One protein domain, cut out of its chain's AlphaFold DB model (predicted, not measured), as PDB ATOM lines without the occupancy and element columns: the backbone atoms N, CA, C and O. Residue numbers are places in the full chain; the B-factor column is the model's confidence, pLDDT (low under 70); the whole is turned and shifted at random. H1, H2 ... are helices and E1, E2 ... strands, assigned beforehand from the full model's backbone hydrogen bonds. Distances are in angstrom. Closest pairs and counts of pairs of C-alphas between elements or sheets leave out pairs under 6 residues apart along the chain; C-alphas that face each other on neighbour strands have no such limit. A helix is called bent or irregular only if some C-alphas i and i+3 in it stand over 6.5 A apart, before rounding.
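AT A GLANCE: This is residues 124 to 141 and 199 to 264 of the 264 residues of the protein "Sae2p" of Saccharomyces cerevisiae x Saccharomyces kudriavzevii (strain VIN7) (UniProt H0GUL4). One long straight helix, H2, packs with its last part, residues 216 to 223, on a very small two-stranded sheet of E1 and E2, while its residues 199 to 208 stick out free as an arm. Short H3 follows E2 beside the inner end of H2, short H1 lies away beyond E1, and residues 248 to 264, with no named element, fold back from H3 alongside H2. The printed part has 84 residues with three named helices and two named strands, in the order E1, H1, H2, E2, H3; the sheet, of order E1 - E2, is antiparallel and the class is mostly helix. The whole is loose, with a radius of gyration of the C-alphas of 14.8 A and spans of 46 by 33 by 19 A.

IN THESE COORDINATES: The strands are E1, residues 128 to 130, and E2, residues 235 to 237, each 7.0 A from first to last C-alpha. E1 begins at C-alpha 128, (-10.868, -28.411, 7.335). H2, residues 199 to 223, is 36.1 A long, from C-alpha 199 at (16.566, -21.413, -8.124) to C-alpha 223 at (-16.069, -22.604, 7.344). H3, residues 240 to 247, is 10.6 A long and ends at C-alpha 247, (-22.408, -21.072, 14.962). H1, residues 135 to 141, is 10.5 A long; it is neither bent nor irregular, but only just: C-alphas 135 and 138 are 6.1 A apart.

HOW THE PARTS SIT: E1 and E2 are antiparallel neighbours, their directions at 142 degrees. N 129 and O 236, and N 236 and O 129, are within hydrogen-bond range, each pair at 2.9 A. H2 has 8 pairs of C-alphas within 8 A of E2, the closest being Ala 223 and Val 236 at 4.6 A. With E1 it has 3 such pairs, the closest Phe 128 and Arg 219 at 6.6 A. The closest C-alphas of E2 and H3 are those of Phe 237 and Asn 243, 6.0 A apart. H2 and H3 are close but not clearly touching, the C-alphas of Ala 223 and Asn 243 being 7.7 A apart; they run the same way at a steep tilt of 63 degrees. H1 is apart from H2 and H3, and only just apart from E2, with closest C-alphas at 8.3 A. In H2 and H3 every O i to N i+4 pair is within hydrogen-bond range; in H1 it is 0 of 3, and 0 of 4 O i to N i+3 pairs.

THE WHOLE: The two C-alphas farthest apart, those of Gln 199 and Asp 248, are 47.4 A apart. Without residues 199 to 208, which stand free, the body spans 37 by 30 by 19 A. Residues 142 to 198 are not printed, and C-alphas 141 and 199 are 42.3 A apart across this cut. The link from H2 to E2, 11 residues, is long; those from E1 to H1 and from E2 to H3 are tight. The mean pLDDT of the printed part is 87.0; residues 134 to 140 and 262 to 264 are under 70.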
ATOM      1  N   ILE A 124      -3.907 -24.672   8.700       94.81
ATOM      2  CA  ILE A 124      -3.429 -25.612   7.679       94.81
ATOM      3  C   ILE A 124      -4.602 -26.282   6.963       94.81
ATOM      4  O   ILE A 124      -5.759 -26.148   7.360       94.81
ATOM      5  N   LEU A 125      -4.327 -26.968   5.856       92.88
ATOM      6  CA  LEU A 125      -5.375 -27.517   4.996       92.88
ATOM      7  C   LEU A 125      -6.181 -28.626   5.702       92.88
ATOM      8  O   LEU A 125      -7.370 -28.804   5.431       92.88
ATOM      9  N   GLU A 126      -5.517 -29.337   6.609       93.12
ATOM     10  CA  GLU A 126      -5.975 -30.488   7.382       93.12
ATOM     11  C   GLU A 126      -6.953 -30.121   8.507       93.12
ATOM     12  O   GLU A 126      -7.674 -30.993   8.998       93.12
ATOM     13  N   ASP A 127      -7.011 -28.841   8.889       94.81
ATOM     14  CA  ASP A 127      -7.964 -28.327   9.880       94.81
ATOM     15  C   ASP A 127      -9.407 -28.300   9.342       94.81
ATOM     16  O   ASP A 127     -10.358 -28.123  10.106       94.81
ATOM     17  N   PHE A 128      -9.589 -28.511   8.035       94.75
ATOM     18  CA  PHE A 128     -10.868 -28.411   7.335       94.75
ATOM     19  C   PHE A 128     -11.235 -29.723   6.644       94.75
ATOM     20  O   PHE A 128     -10.383 -30.393   6.057       94.75
ATOM     21  N   ARG A 129     -12.531 -30.038   6.619       93.00
ATOM     22  CA  ARG A 129     -13.094 -31.153   5.845       93.00
ATOM     23  C   ARG A 129     -14.245 -30.679   4.948       93.00
ATOM     24  O   ARG A 129     -14.925 -29.714   5.309       93.00
ATOM     25  N   PRO A 130     -14.472 -31.314   3.785       90.62
ATOM     26  CA  PRO A 130     -15.697 -31.107   3.021       90.62
ATOM     27  C   PRO A 130     -16.920 -31.448   3.875       90.62
ATOM     28  O   PRO A 130     -16.885 -32.383   4.674       90.62
ATOM     29  N   ASN A 131     -18.001 -30.697   3.705       89.56
ATOM     30  CA  ASN A 131     -19.261 -31.010   4.360       89.56
ATOM     31  C   ASN A 131     -19.970 -32.144   3.613       89.56
ATOM     32  O   ASN A 131     -20.375 -31.981   2.460       89.56
ATOM     33  N   GLU A 132     -20.154 -33.280   4.278       81.88
ATOM     34  CA  GLU A 132     -20.765 -34.481   3.694       81.88
ATOM     35  C   GLU A 132     -22.187 -34.220   3.167       81.88
ATOM     36  O   GLU A 132     -22.588 -34.785   2.150       81.88
ATOM     37  N   ASN A 133     -22.911 -33.282   3.784       76.06
ATOM     38  CA  ASN A 133     -24.288 -32.946   3.418       76.06
ATOM     39  C   ASN A 133     -24.410 -32.211   2.071       76.06
ATOM     40  O   ASN A 133     -25.445 -32.282   1.411       76.06
ATOM     41  N   THR A 134     -23.372 -31.485   1.642       68.31
ATOM     42  CA  THR A 134     -23.434 -30.614   0.451       68.31
ATOM     43  C   THR A 134     -22.463 -31.003  -0.648       68.31
ATOM     44  O   THR A 134     -22.729 -30.706  -1.821       68.31
ATOM     45  N   ALA A 135     -21.359 -31.656  -0.286       62.03
ATOM     46  CA  ALA A 135     -20.237 -31.903  -1.178       62.03
ATOM     47  C   ALA A 135     -20.612 -32.681  -2.455       62.03
ATOM     48  O   ALA A 135     -20.174 -32.262  -3.527       62.03
ATOM     49  N   PRO A 136     -21.451 -33.738  -2.428       61.47
ATOM     50  CA  PRO A 136     -21.741 -34.501  -3.644       61.47
ATOM     51  C   PRO A 136     -22.735 -33.772  -4.559       61.47
ATOM     52  O   PRO A 136     -22.523 -33.633  -5.765       61.47
ATOM     53  N   VAL A 137     -23.827 -33.263  -3.981       62.03
ATOM     54  CA  VAL A 137     -24.999 -32.799  -4.741       62.03
ATOM     55  C   VAL A 137     -24.773 -31.418  -5.359       62.03
ATOM     56  O   VAL A 137     -25.147 -31.178  -6.509       62.03
ATOM     57  N   LYS A 138     -24.134 -30.493  -4.629       63.88
ATOM     58  CA  LYS A 138     -23.896 -29.128  -5.132       63.88
ATOM     59  C   LYS A 138     -22.727 -29.076  -6.119       63.88
ATOM     60  O   LYS A 138     -22.758 -28.260  -7.042       63.88
ATOM     61  N   ARG A 139     -21.724 -29.952  -5.974       63.66
ATOM     62  CA  ARG A 139     -20.536 -29.981  -6.846       63.66
ATOM     63  C   ARG A 139     -20.890 -30.369  -8.280       63.66
ATOM     64  O   ARG A 139     -20.514 -29.644  -9.198       63.66
ATOM     65  N   GLY A 140     -21.675 -31.433  -8.465       66.44
ATOM     66  CA  GLY A 140     -22.139 -31.850  -9.793       66.44
ATOM     67  C   GLY A 140     -23.027 -30.795 -10.462       66.44
ATOM     68  O   GLY A 140     -22.807 -30.434 -11.617       66.44
ATOM     69  N   ARG A 141     -23.977 -30.218  -9.711       72.12
ATOM     70  CA  ARG A 141     -24.909 -29.202 -10.233       72.12
ATOM     71  C   ARG A 141     -24.213 -27.911 -10.664       72.12
ATOM     72  O   ARG A 141     -24.463 -27.441 -11.767       72.12
ATOM     73  N   GLN A 199      17.552 -22.462  -7.875       94.38
ATOM     74  CA  GLN A 199      16.566 -21.413  -8.124       94.38
ATOM     75  C   GLN A 199      15.192 -22.014  -8.447       94.38
ATOM     76  O   GLN A 199      14.198 -21.626  -7.835       94.38
ATOM     77  N   GLU A 200      15.137 -22.996  -9.346       94.00
ATOM     78  CA  GLU A 200      13.888 -23.660  -9.722       94.00
ATOM     79  C   GLU A 200      13.236 -24.391  -8.545       94.00
ATOM     80  O   GLU A 200      12.023 -24.298  -8.366       94.00
ATOM     81  N   GLY A 201      14.027 -25.063  -7.704       92.31
ATOM     82  CA  GLY A 201      13.527 -25.719  -6.497       92.31
ATOM     83  C   GLY A 201      12.891 -24.725  -5.521       92.31
ATOM     84  O   GLY A 201      11.808 -24.976  -4.986       92.31
ATOM     85  N   ASN A 202      13.508 -23.554  -5.340       93.25
ATOM     86  CA  ASN A 202      12.944 -22.483  -4.518       93.25
ATOM     87  C   ASN A 202      11.647 -21.918  -5.116       93.25
ATOM     88  O   ASN A 202      10.691 -21.648  -4.382       93.25
ATOM     89  N   GLU A 203      11.586 -21.760  -6.437       93.50
ATOM     90  CA  GLU A 203      10.380 -21.314  -7.134       93.50
ATOM     91  C   GLU A 203       9.239 -22.329  -7.031       93.50
ATOM     92  O   GLU A 203       8.104 -21.942  -6.742       93.50
ATOM     93  N   ASP A 204       9.517 -23.619  -7.215       92.00
ATOM     94  CA  ASP A 204       8.528 -24.690  -7.091       92.00
ATOM     95  C   ASP A 204       8.025 -24.814  -5.649       92.00
ATOM     96  O   ASP A 204       6.810 -24.895  -5.423       92.00
ATOM     97  N   LYS A 205       8.925 -24.695  -4.657       90.44
ATOM     98  CA  LYS A 205       8.549 -24.595  -3.240       90.44
ATOM     99  C   LYS A 205       7.610 -23.409  -3.040       90.44
ATOM    100  O   LYS A 205       6.484 -23.610  -2.595       90.44
ATOM    101  N   LYS A 206       7.987 -22.199  -3.460       91.81
ATOM    102  CA  LYS A 206       7.150 -20.993  -3.328       91.81
ATOM    103  C   LYS A 206       5.779 -21.148  -4.003       91.81
ATOM    104  O   LYS A 206       4.760 -20.801  -3.406       91.81
ATOM    105  N   LYS A 207       5.726 -21.703  -5.219       91.69
ATOM    106  CA  LYS A 207       4.472 -21.965  -5.949       91.69
ATOM    107  C   LYS A 207       3.584 -22.957  -5.202       91.69
ATOM    108  O   LYS A 207       2.381 -22.727  -5.088       91.69
ATOM    109  N   SER A 208       4.160 -24.032  -4.666       89.94
ATOM    110  CA  SER A 208       3.400 -25.031  -3.908       89.94
ATOM    111  C   SER A 208       2.813 -24.436  -2.625       89.94
ATOM    112  O   SER A 208       1.625 -24.617  -2.354       89.94
ATOM    113  N   GLN A 209       3.594 -23.631  -1.896       90.31
ATOM    114  CA  GLN A 209       3.141 -22.927  -0.696       90.31
ATOM    115  C   GLN A 209       1.999 -21.948  -1.007       90.31
ATOM    116  O   GLN A 209       1.010 -21.912  -0.278       90.31
ATOM    117  N   GLU A 210       2.081 -21.204  -2.114       91.88
ATOM    118  CA  GLU A 210       1.020 -20.281  -2.532       91.88
ATOM    119  C   GLU A 210      -0.283 -21.016  -2.884       91.88
ATOM    120  O   GLU A 210      -1.370 -20.586  -2.493       91.88
ATOM    121  N   ILE A 211      -0.196 -22.160  -3.575       89.88
ATOM    122  CA  ILE A 211      -1.367 -23.000  -3.874       89.88
ATOM    123  C   ILE A 211      -2.024 -23.478  -2.575       89.88
ATOM    124  O   ILE A 211      -3.247 -23.378  -2.436       89.88
ATOM    125  N   ILE A 212      -1.231 -23.965  -1.616       90.69
ATOM    126  CA  ILE A 212      -1.742 -24.419  -0.318       90.69
ATOM    127  C   ILE A 212      -2.394 -23.255   0.428       90.69
ATOM    128  O   ILE A 212      -3.539 -23.374   0.853       90.69
ATOM    129  N   ARG A 213      -1.725 -22.100   0.511       92.75
ATOM    130  CA  ARG A 213      -2.253 -20.901   1.172       92.75
ATOM    131  C   ARG A 213      -3.605 -20.480   0.597       92.75
ATOM    132  O   ARG A 213      -4.541 -20.241   1.359       92.75
ATOM    133  N   LYS A 214      -3.736 -20.430  -0.734       92.56
ATOM    134  CA  LYS A 214      -5.005 -20.108  -1.411       92.56
ATOM    135  C   LYS A 214      -6.104 -21.114  -1.068       92.56
ATOM    136  O   LYS A 214      -7.213 -20.702  -0.730       92.56
ATOM    137  N   LYS A 215      -5.800 -22.417  -1.116       91.88
ATOM    138  CA  LYS A 215      -6.754 -23.483  -0.765       91.88
ATOM    139  C   LYS A 215      -7.203 -23.371   0.694       91.88
ATOM    140  O   LYS A 215      -8.403 -23.370   0.956       91.88
ATOM    141  N   THR A 216      -6.270 -23.221   1.629       94.38
ATOM    142  CA  THR A 216      -6.573 -23.108   3.061       94.38
ATOM    143  C   THR A 216      -7.386 -21.855   3.363       94.38
ATOM    144  O   THR A 216      -8.390 -21.942   4.063       94.38
ATOM    145  N   LYS A 217      -7.041 -20.707   2.761       95.31
ATOM    146  CA  LYS A 217      -7.824 -19.467   2.890       95.31
ATOM    147  C   LYS A 217      -9.257 -19.647   2.416       95.31
ATOM    148  O   LYS A 217     -10.187 -19.236   3.099       95.31
ATOM    149  N   HIS A 218      -9.438 -20.272   1.257       93.81
ATOM    150  CA  HIS A 218     -10.767 -20.547   0.731       93.81
ATOM    151  C   HIS A 218     -11.591 -21.418   1.692       93.81
ATOM    152  O   HIS A 218     -12.729 -21.068   1.997       93.81
ATOM    153  N   ARG A 219     -11.008 -22.504   2.222       94.25
ATOM    154  CA  ARG A 219     -11.691 -23.375   3.192       94.25
ATOM    155  C   ARG A 219     -12.027 -22.643   4.489       94.25
ATOM    156  O   ARG A 219     -13.153 -22.767   4.958       94.25
ATOM    157  N   PHE A 220     -11.103 -21.833   5.007       95.75
ATOM    158  CA  PHE A 220     -11.334 -20.987   6.179       95.75
ATOM    159  C   PHE A 220     -12.526 -20.050   5.974       95.75
ATOM    160  O   PHE A 220     -13.453 -20.061   6.774       95.75
ATOM    161  N   LEU A 221     -12.556 -19.304   4.864       94.25
ATOM    162  CA  LEU A 221     -13.646 -18.369   4.565       94.25
ATOM    163  C   LEU A 221     -15.007 -19.063   4.423       94.25
ATOM    164  O   LEU A 221     -16.029 -18.477   4.763       94.25
ATOM    165  N   MET A 222     -15.035 -20.296   3.913       92.31
ATOM    166  CA  MET A 222     -16.269 -21.080   3.824       92.31
ATOM    167  C   MET A 222     -16.717 -21.620   5.184       92.31
ATOM    168  O   MET A 222     -17.915 -21.626   5.457       92.31
ATOM    169  N   ALA A 223     -15.775 -22.039   6.031       93.44
ATOM    170  CA  ALA A 223     -16.069 -22.604   7.344       93.44
ATOM    171  C   ALA A 223     -16.471 -21.535   8.375       93.44
ATOM    172  O   ALA A 223     -17.376 -21.772   9.167       93.44
ATOM    173  N   ILE A 224     -15.843 -20.353   8.335       93.19
ATOM    174  CA  ILE A 224     -16.074 -19.238   9.270       93.19
ATOM    175  C   ILE A 224     -17.371 -18.462   8.985       93.19
ATOM    176  O   ILE A 224     -17.769 -17.592   9.757       93.19
ATOM    177  N   ASN A 225     -18.005 -18.698   7.834       88.50
ATOM    178  CA  ASN A 225     -19.142 -17.899   7.397       88.50
ATOM    179  C   ASN A 225     -20.418 -18.264   8.171       88.50
ATOM    180  O   ASN A 225     -21.213 -19.093   7.723       88.50
ATOM    181  N   GLY A 226     -20.640 -17.577   9.294       82.56
ATOM    182  CA  GLY A 226     -21.831 -17.726  10.137       82.56
ATOM    183  C   GLY A 226     -23.153 -17.335   9.462       82.56
ATOM    184  O   GLY A 226     -24.214 -17.721   9.936       82.56
ATOM    185  N   LYS A 227     -23.128 -16.629   8.319       85.50
ATOM    186  CA  LYS A 227     -24.355 -16.309   7.558       85.50
ATOM    187  C   LYS A 227     -24.934 -17.526   6.840       85.50
ATOM    188  O   LYS A 227     -26.115 -17.537   6.513       85.50
ATOM    189  N   ILE A 228     -24.087 -18.505   6.526       84.00
ATOM    190  CA  ILE A 228     -24.491 -19.734   5.849       84.00
ATOM    191  C   ILE A 228     -24.722 -20.787   6.931       84.00
ATOM    192  O   ILE A 228     -23.819 -21.014   7.743       84.00
ATOM    193  N   PRO A 229     -25.888 -21.453   6.955       84.19
ATOM    194  CA  PRO A 229     -26.145 -22.474   7.952       84.19
ATOM    195  C   PRO A 229     -25.208 -23.681   7.757       84.19
ATOM    196  O   PRO A 229     -24.798 -23.962   6.623       84.19
ATOM    197  N   PRO A 230     -24.886 -24.441   8.819       82.00
ATOM    198  CA  PRO A 230     -23.896 -25.521   8.766       82.00
ATOM    199  C   PRO A 230     -24.154 -26.555   7.668       82.00
ATOM    200  O   PRO A 230     -23.221 -27.021   7.022       82.00
ATOM    201  N   TYR A 231     -25.422 -26.871   7.394       81.88
ATOM    202  CA  TYR A 231     -25.822 -27.827   6.360       81.88
ATOM    203  C   TYR A 231     -25.680 -27.297   4.928       81.88
ATOM    204  O   TYR A 231     -25.836 -28.072   3.994       81.88
ATOM    205  N   GLU A 232     -25.399 -26.008   4.717       84.62
ATOM    206  CA  GLU A 232     -25.177 -25.437   3.384       84.62
ATOM    207  C   GLU A 232     -23.717 -25.133   3.065       84.62
ATOM    208  O   GLU A 232     -23.393 -24.994   1.877       84.62
ATOM    209  N   ARG A 233     -22.856 -25.065   4.088       87.69
ATOM    210  CA  ARG A 233     -21.421 -24.791   3.942       87.69
ATOM    211  C   ARG A 233     -20.754 -25.882   3.107       87.69
ATOM    212  O   ARG A 233     -21.098 -27.056   3.228       87.69
ATOM    213  N   GLU A 234     -19.814 -25.498   2.247       87.69
ATOM    214  CA  GLU A 234     -19.038 -26.440   1.420       87.69
ATOM    215  C   GLU A 234     -17.929 -27.121   2.233       87.69
ATOM    216  O   GLU A 234     -17.677 -28.315   2.081       87.69
ATOM    217  N   TYR A 235     -17.312 -26.363   3.137       92.06
ATOM    218  CA  TYR A 235     -16.282 -26.829   4.056       92.06
ATOM    219  C   TYR A 235     -16.675 -26.485   5.486       92.06
ATOM    220  O   TYR A 235     -17.277 -25.442   5.737       92.06
ATOM    221  N   VAL A 236     -16.297 -27.360   6.410       94.31
ATOM    222  CA  VAL A 236     -16.465 -27.190   7.855       94.31
ATOM    223  C   VAL A 236     -15.136 -27.464   8.550       94.31
ATOM    224  O   VAL A 236     -14.248 -28.116   7.985       94.31
ATOM    225  N   PHE A 237     -14.980 -26.982   9.781       95.38
ATOM    226  CA  PHE A 237     -13.822 -27.348  10.585       95.38
ATOM    227  C   PHE A 237     -13.868 -28.845  10.892       95.38
ATOM    228  O   PHE A 237     -14.930 -29.425  11.144       95.38
ATOM    229  N   LYS A 238     -12.700 -29.485  10.867       94.12
ATOM    230  CA  LYS A 238     -12.558 -30.903  11.206       94.12
ATOM    231  C   LYS A 238     -12.887 -31.164  12.678       94.12
ATOM    232  O   LYS A 238     -13.352 -32.247  13.000       94.12
ATOM    233  N   LYS A 239     -12.636 -30.184  13.551       94.44
ATOM    234  CA  LYS A 239     -12.987 -30.219  14.974       94.44
ATOM    235  C   LYS A 239     -14.377 -29.627  15.179       94.44
ATOM    236  O   LYS A 239     -14.606 -28.492  14.765       94.44
ATOM    237  N   GLU A 240     -15.282 -30.367  15.822       92.50
ATOM    238  CA  GLU A 240     -16.648 -29.895  16.083       92.50
ATOM    239  C   GLU A 240     -16.693 -28.646  16.978       92.50
ATOM    240  O   GLU A 240     -17.496 -27.758  16.708       92.50
ATOM    241  N   GLU A 241     -15.790 -28.526  17.958       93.00
ATOM    242  CA  GLU A 241     -15.697 -27.377  18.882       93.00
ATOM    243  C   GLU A 241     -15.593 -26.034  18.143       93.00
ATOM    244  O   GLU A 241     -16.259 -25.064  18.485       93.00
ATOM    245  N   LEU A 242     -14.795 -25.986  17.071       93.50
ATOM    246  CA  LEU A 242     -14.630 -24.779  16.262       93.50
ATOM    247  C   LEU A 242     -15.907 -24.416  15.506       93.50
ATOM    248  O   LEU A 242     -16.193 -23.237  15.326       93.50
ATOM    249  N   ASN A 243     -16.666 -25.419  15.053       92.88
ATOM    250  CA  ASN A 243     -17.927 -25.177  14.359       92.88
ATOM    251  C   ASN A 243     -18.976 -24.610  15.323       92.88
ATOM    252  O   ASN A 243     -19.665 -23.672  14.948       92.88
ATOM    253  N   GLN A 244     -19.037 -25.115  16.562       91.44
ATOM    254  CA  GLN A 244     -19.946 -24.601  17.596       91.44
ATOM    255  C   GLN A 244     -19.681 -23.120  17.882       91.44
ATOM    256  O   GLN A 244     -20.587 -22.310  17.752       91.44
ATOM    257  N   ILE A 245     -18.420 -22.742  18.122       91.19
ATOM    258  CA  ILE A 245     -18.047 -21.341  18.391       91.19
ATOM    259  C   ILE A 245     -18.448 -20.411  17.229       91.19
ATOM    260  O   ILE A 245     -18.873 -19.275  17.440       91.19
ATOM    261  N   VAL A 246     -18.308 -20.889  15.989       91.31
ATOM    262  CA  VAL A 246     -18.698 -20.138  14.786       91.31
ATOM    263  C   VAL A 246     -20.210 -20.003  14.668       91.31
ATOM    264  O   VAL A 246     -20.690 -18.940  14.275       91.31
ATOM    265  N   ASP A 247     -20.947 -21.057  15.003       88.75
ATOM    266  CA  ASP A 247     -22.408 -21.072  14.962       88.75
ATOM    267  C   ASP A 247     -23.017 -20.198  16.071       88.75
ATOM    268  O   ASP A 247     -24.023 -19.533  15.831       88.75
ATOM    269  N   ASP A 248     -22.347 -20.103  17.221       88.00
ATOM    270  CA  ASP A 248     -22.702 -19.213  18.331       88.00
ATOM    271  C   ASP A 248     -22.393 -17.730  18.029       88.00
ATOM    272  O   ASP A 248     -22.825 -16.831  18.749       88.00
ATOM    273  N   GLY A 249     -21.649 -17.441  16.953       84.19
ATOM    274  CA  GLY A 249     -21.332 -16.078  16.511       84.19
ATOM    275  C   GLY A 249     -20.240 -15.369  17.323       84.19
ATOM    276  O   GLY A 249     -19.947 -14.200  17.066       84.19
ATOM    277  N   GLY A 250     -19.592 -16.065  18.259       86.06
ATOM    278  CA  GLY A 250     -18.554 -15.528  19.145       86.06
ATOM    279  C   GLY A 250     -17.160 -15.472  18.517       86.06
ATOM    280  O   GLY A 250     -16.192 -15.898  19.145       86.06
ATOM    281  N   VAL A 251     -17.028 -14.993  17.277       91.12
ATOM    282  CA  VAL A 251     -15.783 -15.111  16.495       91.12
ATOM    283  C   VAL A 251     -15.245 -13.766  16.024       91.12
ATOM    284  O   VAL A 251     -15.953 -12.984  15.391       91.12
ATOM    285  N   PHE A 252     -13.945 -13.544  16.231       91.69
ATOM    286  CA  PHE A 252     -13.191 -12.430  15.658       91.69
ATOM    287  C   PHE A 252     -12.126 -12.924  14.679       91.69
ATOM    288  O   PHE A 252     -11.318 -13.791  15.007       91.69
ATOM    289  N   TRP A 253     -12.066 -12.334  13.485       94.06
ATOM    290  CA  TRP A 253     -10.938 -12.506  12.572       94.06
ATOM    291  C   TRP A 253     -10.781 -11.284  11.661       94.06
ATOM    292  O   TRP A 253     -11.722 -10.525  11.430       94.06
ATOM    293  N   SER A 254      -9.574 -11.088  11.134       93.56
ATOM    294  CA  SER A 254      -9.231 -10.006  10.214       93.56
ATOM    295  C   SER A 254      -8.306 -10.522   9.125       93.56
ATOM    296  O   SER A 254      -7.337 -11.228   9.385       93.56
ATOM    297  N   GLU A 255      -8.546 -10.112   7.885       91.25
ATOM    298  CA  GLU A 255      -7.761 -10.580   6.742       91.25
ATOM    299  C   GLU A 255      -6.265 -10.235   6.832       91.25
ATOM    300  O   GLU A 255      -5.431 -10.956   6.289       91.25
ATOM    301  N   LYS A 256      -5.913  -9.163   7.552       91.88
ATOM    302  CA  LYS A 256      -4.516  -8.746   7.750       91.88
ATOM    303  C   LYS A 256      -3.790  -9.563   8.818       91.88
ATOM    304  O   LYS A 256      -2.575  -9.702   8.739       91.88
ATOM    305  N   LEU A 257      -4.522 -10.045   9.821       92.75
ATOM    306  CA  LEU A 257      -3.968 -10.767  10.970       92.75
ATOM    307  C   LEU A 257      -4.064 -12.287  10.797       92.75
ATOM    308  O   LEU A 257      -3.381 -13.023  11.504       92.75
ATOM    309  N   LEU A 258      -4.878 -12.748   9.844       93.69
ATOM    310  CA  LEU A 258      -5.104 -14.155   9.560       93.69
ATOM    311  C   LEU A 258      -3.806 -14.868   9.158       93.69
ATOM    312  O   LEU A 258      -3.220 -14.624   8.099       93.69
ATOM    313  N   GLN A 259      -3.398 -15.813   9.995       92.62
ATOM    314  CA  GLN A 259      -2.227 -16.642   9.783       92.62
ATOM    315  C   GLN A 259      -2.636 -17.933   9.087       92.62
ATOM    316  O   GLN A 259      -3.314 -18.794   9.650       92.62
ATOM    317  N   ILE A 260      -2.189 -18.078   7.846       91.25
ATOM    318  CA  ILE A 260      -2.411 -19.272   7.040       91.25
ATOM    319  C   ILE A 260      -1.059 -19.801   6.636       91.25
ATOM    320  O   ILE A 260      -0.290 -19.072   6.014       91.25
ATOM    321  N   TYR A 261      -0.835 -21.081   6.924       73.69
ATOM    322  CA  TYR A 261       0.277 -21.842   6.386       73.69
ATOM    323  C   TYR A 261       1.635 -21.146   6.600       73.69
ATOM    324  O   TYR A 261       2.234 -20.581   5.688       73.69
ATOM    325  N   ALA A 262       2.125 -21.198   7.838       60.94
ATOM    326  CA  ALA A 262       3.463 -20.747   8.206       60.94
ATOM    327  C   ALA A 262       4.340 -21.967   8.517       60.94
ATOM    328  O   ALA A 262       4.573 -22.299   9.676       60.94
ATOM    329  N   ARG A 263       4.784 -22.680   7.475       57.91
ATOM    330  CA  ARG A 263       5.912 -23.614   7.596       57.91
ATOM    331  C   ARG A 263       7.119 -22.917   6.973       57.91
ATOM    332  O   ARG A 263       7.229 -22.872   5.746       57.91
ATOM    333  N   VAL A 264       7.908 -22.270   7.831       47.34
ATOM    334  CA  VAL A 264       9.210 -21.673   7.492       47.34
ATOM    335  C   VAL A 264      10.217 -22.801   7.325       47.34
ATOM    336  O   VAL A 264      10.218 -23.682   8.212       47.34
TER     337      VAL A 264